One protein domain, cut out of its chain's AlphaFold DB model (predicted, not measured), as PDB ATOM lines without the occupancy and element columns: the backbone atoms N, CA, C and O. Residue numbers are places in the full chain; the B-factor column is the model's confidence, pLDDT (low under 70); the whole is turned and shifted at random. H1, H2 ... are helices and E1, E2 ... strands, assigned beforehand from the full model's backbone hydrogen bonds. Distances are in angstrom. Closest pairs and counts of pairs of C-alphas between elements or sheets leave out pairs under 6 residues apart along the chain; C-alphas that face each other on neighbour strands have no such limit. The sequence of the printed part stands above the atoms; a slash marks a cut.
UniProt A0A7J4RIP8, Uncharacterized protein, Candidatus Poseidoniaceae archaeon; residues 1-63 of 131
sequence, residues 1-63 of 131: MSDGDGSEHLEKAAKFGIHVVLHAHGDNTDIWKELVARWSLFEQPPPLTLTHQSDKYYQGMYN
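This is residues 1 to 63 of the 131 residues of an uncharacterized protein of Candidatus Poseidoniaceae archaeon (UniProt A0A7J4RIP8). A short parallel pair of strands, E1 and E2, forms a small sheet, with two helices, H1 and H2, toward one end of the long axis and a looping tail, residues 52 to 63, toward the other. The tail folds back, and its residues 61 to 62 pair with residues 50 to 51 of E2. The printed part has 63 residues, with H1, E1, H2 and E2 in that order along the chain; the class is mixed, helices and strands, with 28 residues in named elements, under half. It is compact, with a radius of gyration of the C-alphas of 11.7 A, yet elongated, spanning 35 by 20 by 17 A.

Find C-alpha 20 at (115.072, 74.186, 62.046), where E1, residues 20 to 23, begins. E2 covers residues 48 to 51 and ends at C-alpha 51, (106.838, 75.095, 55.524). H2, residues 29 to 39, runs 15.5 A from C-alpha 29 at (114.364, 84.601, 49.139). H1 is residues 7 to 15, 12.4 A long.

Look first at E1 and E2, parallel at 26 degrees, where N 22 and O 49 are 2.8 A apart and N 49 and O 20 are 3.1 A apart, within hydrogen-bond range. E1, H2 and E2 form a strand-helix-strand unit, two parallel neighbour strands with a helix between them along the chain, and its crossover is right-handed. The closest C-alphas of H1 and E1, those of Ala 14 and Val 20, are 7.2 A apart. H1 and H2 are close but not clearly touching, their closest C-alphas, of Ala 14 and Trp 39, being 6.8 A apart. They run the same way at a steep tilt of 41 degrees. H1 and E2 are apart. In H1 and H2 every O i to N i+4 pair is within hydrogen-bond range.

The two C-alphas farthest apart, those of Glu 43 and Asp 55, are 36.0 A apart. The printed part has no cut, and no link between its named elements is long. The mean pLDDT of the printed part is 91.2, and no printed residue is under 70.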
ATOM      1  N   MET A   1     111.033  77.103  64.876       91.88
ATOM      2  CA  MET A   1     110.285  77.762  63.791       91.88
ATOM      3  C   MET A   1     110.969  79.087  63.512       91.88
ATOM      4  O   MET A   1     111.305  79.744  64.488       91.88
ATOM      5  N   SER A   2     111.258  79.432  62.259       91.50
ATOM      6  CA  SER A   2     111.813  80.747  61.901       91.50
ATOM      7  C   SER A   2     111.588  81.050  60.421       91.50
ATOM      8  O   SER A   2     111.602  80.129  59.596       91.50
ATOM      9  N   ASP A   3     111.455  82.328  60.083       88.81
ATOM     10  CA  ASP A   3     111.492  82.828  58.708       88.81
ATOM     11  C   ASP A   3     112.903  83.210  58.207       88.81
ATOM     12  O   ASP A   3     113.073  83.574  57.042       88.81
ATOM     13  N   GLY A   4     113.935  83.057  59.045       87.56
ATOM     14  CA  GLY A   4     115.327  83.368  58.713       87.56
ATOM     15  C   GLY A   4     115.842  84.705  59.258       87.56
ATOM     16  O   GLY A   4     116.999  85.038  59.003       87.56
ATOM     17  N   ASP A   5     115.044  85.455  60.024       84.31
ATOM     18  CA  ASP A   5     115.433  86.762  60.581       84.31
ATOM     19  C   ASP A   5     116.118  86.710  61.968       84.31
ATOM     20  O   ASP A   5     116.600  87.726  62.472       84.31
ATOM     21  N   GLY A   6     116.248  85.520  62.569       80.62
ATOM     22  CA  GLY A   6     116.746  85.323  63.940       80.62
ATOM     23  C   GLY A   6     118.245  85.579  64.179       80.62
ATOM     24  O   GLY A   6     118.744  85.296  65.273       80.62
ATOM     25  N   SER A   7     118.966  86.099  63.178       84.31
ATOM     26  CA  SER A   7     120.357  86.570  63.270       84.31
ATOM     27  C   SER A   7     121.298  85.562  63.969       84.31
ATOM     28  O   SER A   7     121.254  84.359  63.690       84.31
ATOM     29  N   GLU A   8     122.154  86.026  64.886       90.44
ATOM     30  CA  GLU A   8     123.164  85.213  65.572       90.44
ATOM     31  C   GLU A   8     122.581  84.049  66.389       90.44
ATOM     32  O   GLU A   8     123.243  83.026  66.566       90.44
ATOM     33  N   HIS A   9     121.350  84.171  66.895       90.62
ATOM     34  CA  HIS A   9     120.729  83.128  67.711       90.62
ATOM     35  C   HIS A   9     120.284  81.951  66.846       90.62
ATOM     36  O   HIS A   9     120.524  80.795  67.205       90.62
ATOM     37  N   LEU A  10     119.699  82.246  65.682       92.38
ATOM     38  CA  LEU A  10     119.337  81.232  64.698       92.38
ATOM     39  C   LEU A  10     120.585  80.531  64.151       92.38
ATOM     40  O   LEU A  10     120.610  79.306  64.049       92.38
ATOM     41  N   GLU A  11     121.644  81.288  63.861       93.00
ATOM     42  CA  GLU A  11     122.901  80.720  63.374       93.00
ATOM     43  C   GLU A  11     123.579  79.818  64.415       93.00
ATOM     44  O   GLU A  11     124.050  78.733  64.074       93.00
ATOM     45  N   LYS A  12     123.579  80.217  65.693       94.81
ATOM     46  CA  LYS A  12     124.066  79.367  66.790       94.81
ATOM     47  C   LYS A  12     123.282  78.058  66.863       94.81
ATOM     48  O   LYS A  12     123.902  77.001  66.907       94.81
ATOM     49  N   ALA A  13     121.948  78.111  66.826       94.50
ATOM     50  CA  ALA A  13     121.114  76.907  66.833       94.50
ATOM     51  C   ALA A  13     121.432  75.987  65.641       94.50
ATOM     52  O   ALA A  13     121.650  74.790  65.826       94.50
ATOM     53  N   ALA A  14     121.549  76.557  64.440       95.31
ATOM     54  CA  ALA A  14     121.931  75.825  63.237       95.31
ATOM     55  C   ALA A  14     123.315  75.166  63.367       95.31
ATOM     56  O   ALA A  14     123.474  73.999  63.022       95.31
ATOM     57  N   LYS A  15     124.305  75.877  63.922       95.56
ATOM     58  CA  LYS A  15     125.667  75.363  64.135       95.56
ATOM     59  C   LYS A  15     125.727  74.196  65.124       95.56
ATOM     60  O   LYS A  15     126.607  73.349  65.003       95.56
ATOM     61  N   PHE A  16     124.803  74.138  66.081       95.81
ATOM     62  CA  PHE A  16     124.652  73.009  67.005       95.81
ATOM     63  C   PHE A  16     123.811  71.855  66.432       95.81
ATOM     64  O   PHE A  16     123.468  70.935  67.170       95.81
ATOM     65  N   GLY A  17     123.453  71.893  65.143       95.06
ATOM     66  CA  GLY A  17     122.668  70.839  64.498       95.06
ATOM     67  C   GLY A  17     121.206  70.783  64.957       95.06
ATOM     68  O   GLY A  17     120.540  69.766  64.760       95.06
ATOM     69  N   ILE A  18     120.686  71.850  65.576       95.56
ATOM     70  CA  ILE A  18     119.285  71.908  66.006       95.56
ATOM     71  C   ILE A  18     118.381  71.904  64.772       95.56
ATOM     72  O   ILE A  18     118.592  72.672  63.836       95.56
ATOM     73  N   HIS A  19     117.347  71.058  64.780       94.88
ATOM     74  CA  HIS A  19     116.367  70.995  63.695       94.88
ATOM     75  C   HIS A  19     115.648  72.338  63.555       94.88
ATOM     76  O   HIS A  19     114.959  72.797  64.470       94.88
ATOM     77  N   VAL A  20     115.773  72.951  62.380       94.62
ATOM     78  CA  VAL A  20     115.072  74.186  62.046       94.62
ATOM     79  C   VAL A  20     113.868  73.887  61.154       94.62
ATOM     80  O   VAL A  20     113.992  73.422  60.021       94.62
ATOM     81  N   VAL A  21     112.675  74.185  61.663       94.69
ATOM     82  CA  VAL A  21     111.478  74.309  60.826       94.69
ATOM     83  C   VAL A  21     111.476  75.717  60.249       94.69
ATOM     84  O   VAL A  21     111.344  76.690  60.998       94.69
ATOM     85  N   LEU A  22     111.675  75.813  58.940       92.19
ATOM     86  CA  LEU A  22     111.834  77.067  58.224       92.19
ATOM     87  C   LEU A  22     110.566  77.422  57.445       92.19
ATOM     88  O   LEU A  22     109.944  76.562  56.812       92.19
ATOM     89  N   HIS A  23     110.199  78.700  57.463       90.00
ATOM     90  CA  HIS A  23     109.067  79.237  56.714       90.00
ATOM     91  C   HIS A  23     109.502  80.349  55.755       90.00
ATOM     92  O   HIS A  23     110.080  81.346  56.167       90.00
ATOM     93  N   ALA A  24     109.281  80.160  54.455       78.06
ATOM     94  CA  ALA A  24     109.677  81.155  53.462       78.06
ATOM     95  C   ALA A  24     108.582  82.214  53.295       78.06
ATOM     96  O   ALA A  24     107.400  81.877  53.161       78.06
ATOM     97  N   HIS A  25     108.987  83.478  53.228       79.69
ATOM     98  CA  HIS A  25     108.145  84.584  52.792       79.69
ATOM     99  C   HIS A  25     108.497  84.956  51.341       79.69
ATOM    100  O   HIS A  25     109.539  84.586  50.805       79.69
ATOM    101  N   GLY A  26     107.606  85.672  50.655       76.94
ATOM    102  CA  GLY A  26     107.859  86.078  49.265       76.94
ATOM    103  C   GLY A  26     108.988  87.105  49.113       76.94
ATOM    104  O   GLY A  26     109.477  87.309  48.007       76.94
ATOM    105  N   ASP A  27     109.388  87.752  50.205       80.88
ATOM    106  CA  ASP A  27     110.324  88.873  50.262       80.88
ATOM    107  C   ASP A  27     111.686  88.526  50.894       80.88
ATOM    108  O   ASP A  27     112.561  89.386  50.939       80.88
ATOM    109  N   ASN A  28     111.909  87.281  51.338       81.31
ATOM    110  CA  ASN A  28     113.142  86.862  52.026       81.31
ATOM    111  C   ASN A  28     113.961  85.796  51.267       81.31
ATOM    112  O   ASN A  28     114.788  85.096  51.855       81.31
ATOM    113  N   THR A  29     113.768  85.678  49.950       84.31
ATOM    114  CA  THR A  29     114.364  84.601  49.139       84.31
ATOM    115  C   THR A  29     115.892  84.605  49.114       84.31
ATOM    116  O   THR A  29     116.500  83.535  49.072       84.31
ATOM    117  N   ASP A  30     116.524  85.780  49.120       87.56
ATOM    118  CA  ASP A  30     117.989  85.878  49.055       87.56
ATOM    119  C   ASP A  30     118.632  85.519  50.397       87.56
ATOM    120  O   ASP A  30     119.542  84.691  50.434       87.56
ATOM    121  N   ILE A  31     118.060  86.015  51.501       86.75
ATOM    122  CA  ILE A  31     118.441  85.637  52.871       86.75
ATOM    123  C   ILE A  31     118.402  84.112  53.030       86.75
ATOM    124  O   ILE A  31     119.327  83.506  53.567       86.75
ATOM    125  N   TRP A  32     117.360  83.471  52.502       87.75
ATOM    126  CA  TRP A  32     117.218  82.019  52.514       87.75
ATOM    127  C   TRP A  32     118.343  81.282  51.792       87.75
ATOM    128  O   TRP A  32     118.921  80.345  52.346       87.75
ATOM    129  N   LYS A  33     118.660  81.690  50.558       88.94
ATOM    130  CA  LYS A  33     119.739  81.067  49.778       88.94
ATOM    131  C   LYS A  33     121.070  81.183  50.509       88.94
ATOM    132  O   LYS A  33     121.810  80.205  50.577       88.94
ATOM    133  N   GLU A  34     121.349  82.350  51.081       91.38
ATOM    134  CA  GLU A  34     122.564  82.583  51.855       91.38
ATOM    135  C   GLU A  34     122.618  81.728  53.123       91.38
ATOM    136  O   GLU A  34     123.654  81.122  53.396       91.38
ATOM    137  N   LEU A  35     121.519  81.639  53.881       92.19
ATOM    138  CA  LEU A  35     121.438  80.814  55.090       92.19
ATOM    139  C   LEU A  35     121.679  79.340  54.774       92.19
ATOM    140  O   LEU A  35     122.545  78.722  55.387       92.19
ATOM    141  N   VAL A  36     120.967  78.790  53.787       90.81
ATOM    142  CA  VAL A  36     121.098  77.376  53.405       90.81
ATOM    143  C   VAL A  36     122.508  77.076  52.894       90.81
ATOM    144  O   VAL A  36     123.108  76.085  53.311       90.81
ATOM    145  N   ALA A  37     123.071  77.947  52.047       94.12
ATOM    146  CA  ALA A  37     124.441  77.790  51.563       94.12
ATOM    147  C   ALA A  37     125.446  77.802  52.721       94.12
ATOM    148  O   ALA A  37     126.306  76.926  52.803       94.12
ATOM    149  N   ARG A  38     125.309  78.743  53.658       94.56
ATOM    150  CA  ARG A  38     126.207  78.866  54.810       94.56
ATOM    151  C   ARG A  38     126.096  77.678  55.761       94.56
ATOM    152  O   ARG A  38     127.115  77.126  56.161       94.56
ATOM    153  N   TRP A  39     124.879  77.256  56.097       95.50
ATOM    154  CA  TRP A  39     124.641  76.142  57.019       95.50
ATOM    155  C   TRP A  39     125.083  74.797  56.447       95.50
ATOM    156  O   TRP A  39     125.481  73.921  57.210       95.50
ATOM    157  N   SER A  40     125.085  74.642  55.119       95.19
ATOM    158  CA  SER A  40     125.613  73.438  54.465       95.19
ATOM    159  C   SER A  40     127.110  73.210  54.710       95.19
ATOM    160  O   SER A  40     127.587  72.090  54.557       95.19
ATOM    161  N   LEU A  41     127.840  74.257  55.113       96.25
ATOM    162  CA  LEU A  41     129.273  74.209  55.412       96.25
ATOM    163  C   LEU A  41     129.571  73.919  56.889       96.25
ATOM    164  O   LEU A  41     130.740  73.829  57.267       96.25
ATOM    165  N   PHE A  42     128.552  73.823  57.746       95.94
ATOM    166  CA  PHE A  42     128.761  73.454  59.142       95.94
ATOM    167  C   PHE A  42     129.179  71.991  59.256       95.94
ATOM    168  O   PHE A  42     128.776  71.152  58.459       95.94
ATOM    169  N   GLU A  43     129.971  71.680  60.284       95.75
ATOM    170  CA  GLU A  43     130.376  70.301  60.588       95.75
ATOM    171  C   GLU A  43     129.155  69.396  60.817       95.75
ATOM    172  O   GLU A  43     129.152  68.231  60.429       95.75
ATOM    173  N   GLN A  44     128.095  69.964  61.400       94.62
ATOM    174  CA  GLN A  44     126.799  69.324  61.589       94.62
ATOM    175  C   GLN A  44     125.705  70.238  61.024       94.62
ATOM    176  O   GLN A  44     125.157  71.062  61.763       94.62
ATOM    177  N   PRO A  45     125.399  70.151  59.715       95.38
ATOM    178  CA  PRO A  45     124.326  70.936  59.122       95.38
ATOM    179  C   PRO A  45     122.990  70.617  59.809       95.38
ATOM    180  O   PRO A  45     122.691  69.441  60.043       95.38
ATOM    181  N   PRO A  46     122.166  71.627  60.131       96.19
ATOM    182  CA  PRO A  46     120.899  71.389  60.801       96.19
ATOM    183  C   PRO A  46     119.932  70.633  59.878       96.19
ATOM    184  O   PRO A  46     119.825  70.962  58.692       96.19
ATOM    185  N   PRO A  47     119.150  69.674  60.403       95.69
ATOM    186  CA  PRO A  47     117.990  69.159  59.693       95.69
ATOM    187  C   PRO A  47     117.006  70.294  59.405       95.69
ATOM    188  O   PRO A  47     116.728  71.119  60.282       95.69
ATOM    189  N   LEU A  48     116.455  70.321  58.192       94.31
ATOM    190  CA  LEU A  48     115.493  71.336  57.771       94.31
ATOM    191  C   LEU A  48     114.139  70.704  57.463       94.31
ATOM    192  O   LEU A  48     114.044  69.721  56.729       94.31
ATOM    193  N   THR A  49     113.071  71.313  57.978       94.62
ATOM    194  CA  THR A  49     111.709  71.068  57.491       94.62
ATOM    195  C   THR A  49     111.148  72.356  56.933       94.62
ATOM    196  O   THR A  49     111.089  73.367  57.625       94.62
ATOM    197  N   LEU A  50     110.742  72.313  55.668       93.25
ATOM    198  CA  LEU A  50     110.250  73.481  54.961       93.25
ATOM    199  C   LEU A  50     108.738  73.598  55.120       93.25
ATOM    200  O   LEU A  50     108.008  72.612  54.979       93.25
ATOM    201  N   THR A  51     108.264  74.814  55.374       93.94
ATOM    202  CA  THR A  51     106.838  75.095  55.524       93.94
ATOM    203  C   THR A  51     106.371  76.290  54.703       93.94
ATOM    204  O   THR A  51     107.143  77.204  54.411       93.94
ATOM    205  N   HIS A  52     105.086  76.306  54.349       91.62
ATOM    206  CA  HIS A  52     104.447  77.382  53.585       91.62
ATOM    207  C   HIS A  52     103.056  77.736  54.134       91.62
ATOM    208  O   HIS A  52     102.512  77.026  54.974       91.62
ATOM    209  N   GLN A  53     102.482  78.832  53.626       90.06
ATOM    210  CA  GLN A  53     101.126  79.319  53.946       90.06
ATOM    211  C   GLN A  53     100.154  79.280  52.751       90.06
ATOM    212  O   GLN A  53      99.048  79.801  52.834       90.06
ATOM    213  N   SER A  54     100.550  78.678  51.628       89.00
ATOM    214  CA  SER A  54      99.664  78.488  50.468       89.00
ATOM    215  C   SER A  54      98.738  77.273  50.622       89.00
ATOM    216  O   SER A  54      99.066  76.303  51.306       89.00
ATOM    217  N   ASP A  55      97.594  77.344  49.947       90.06
ATOM    218  CA  ASP A  55      96.621  76.273  49.698       90.06
ATOM    219  C   ASP A  55      97.085  75.228  48.664       90.06
ATOM    220  O   ASP A  55      96.440  74.196  48.486       90.06
ATOM    221  N   LYS A  56      98.204  75.476  47.976       92.25
ATOM    222  CA  LYS A  56      98.785  74.563  46.992       92.25
ATOM    223  C   LYS A  56      99.685  73.535  47.658       92.25
ATOM    224  O   LYS A  56     100.349  73.813  48.651       92.25
ATOM    225  N   TYR A  57      99.761  72.361  47.043       92.50
ATOM    226  CA  TYR A  57     100.737  71.346  47.409       92.50
ATOM    227  C   TYR A  57     102.097  71.639  46.769       92.50
ATOM    228  O   TYR A  57     102.186  71.860  45.558       92.50
ATOM    229  N   TYR A  58     103.152  71.572  47.578       91.62
ATOM    230  CA  TYR A  58     104.540  71.657  47.139       91.62
ATOM    231  C   TYR A  58     105.291  70.427  47.642       91.62
ATOM    232  O   TYR A  58     105.315  70.147  48.839       91.62
ATOM    233  N   GLN A  59     105.912  69.681  46.730       93.88
ATOM    234  CA  GLN A  59     106.662  68.485  47.100       93.88
ATOM    235  C   GLN A  59     107.786  68.835  48.086       93.88
ATOM    236  O   GLN A  59     108.615  69.700  47.810       93.88
ATOM    237  N   GLY A  60     107.821  68.142  49.227       91.69
ATOM    238  CA  GLY A  60     108.846  68.337  50.257       91.69
ATOM    239  C   GLY A  60     108.624  69.543  51.177       91.69
ATOM    240  O   GLY A  60     109.487  69.823  52.007       91.69
ATOM    241  N   MET A  61     107.487  70.237  51.069       93.12
ATOM    242  CA  MET A  61     107.100  71.309  51.986       93.12
ATOM    243  C   MET A  61     105.735  71.023  52.615       93.12
ATOM    244  O   MET A  61     104.899  70.337  52.031       93.12
ATOM    245  N   TYR A  62     105.504  71.576  53.805       94.00
ATOM    246  CA  TYR A  62     104.285  71.332  54.574       94.00
ATOM    247  C   TYR A  62     103.573  72.635  54.942       94.00
ATOM    248  O   TYR A  62     104.204  73.613  55.339       94.00
ATOM    249  N   ASN A  63     102.246  72.648  54.894       94.25
ATOM    250  CA  ASN A  63     101.453  73.707  55.512       94.25
ATOM    251  C   ASN A  63     100.756  73.150  56.758       94.25
ATOM    252  O   ASN A  63      99.681  72.564  56.629       94.25
TER     253      ASN A  63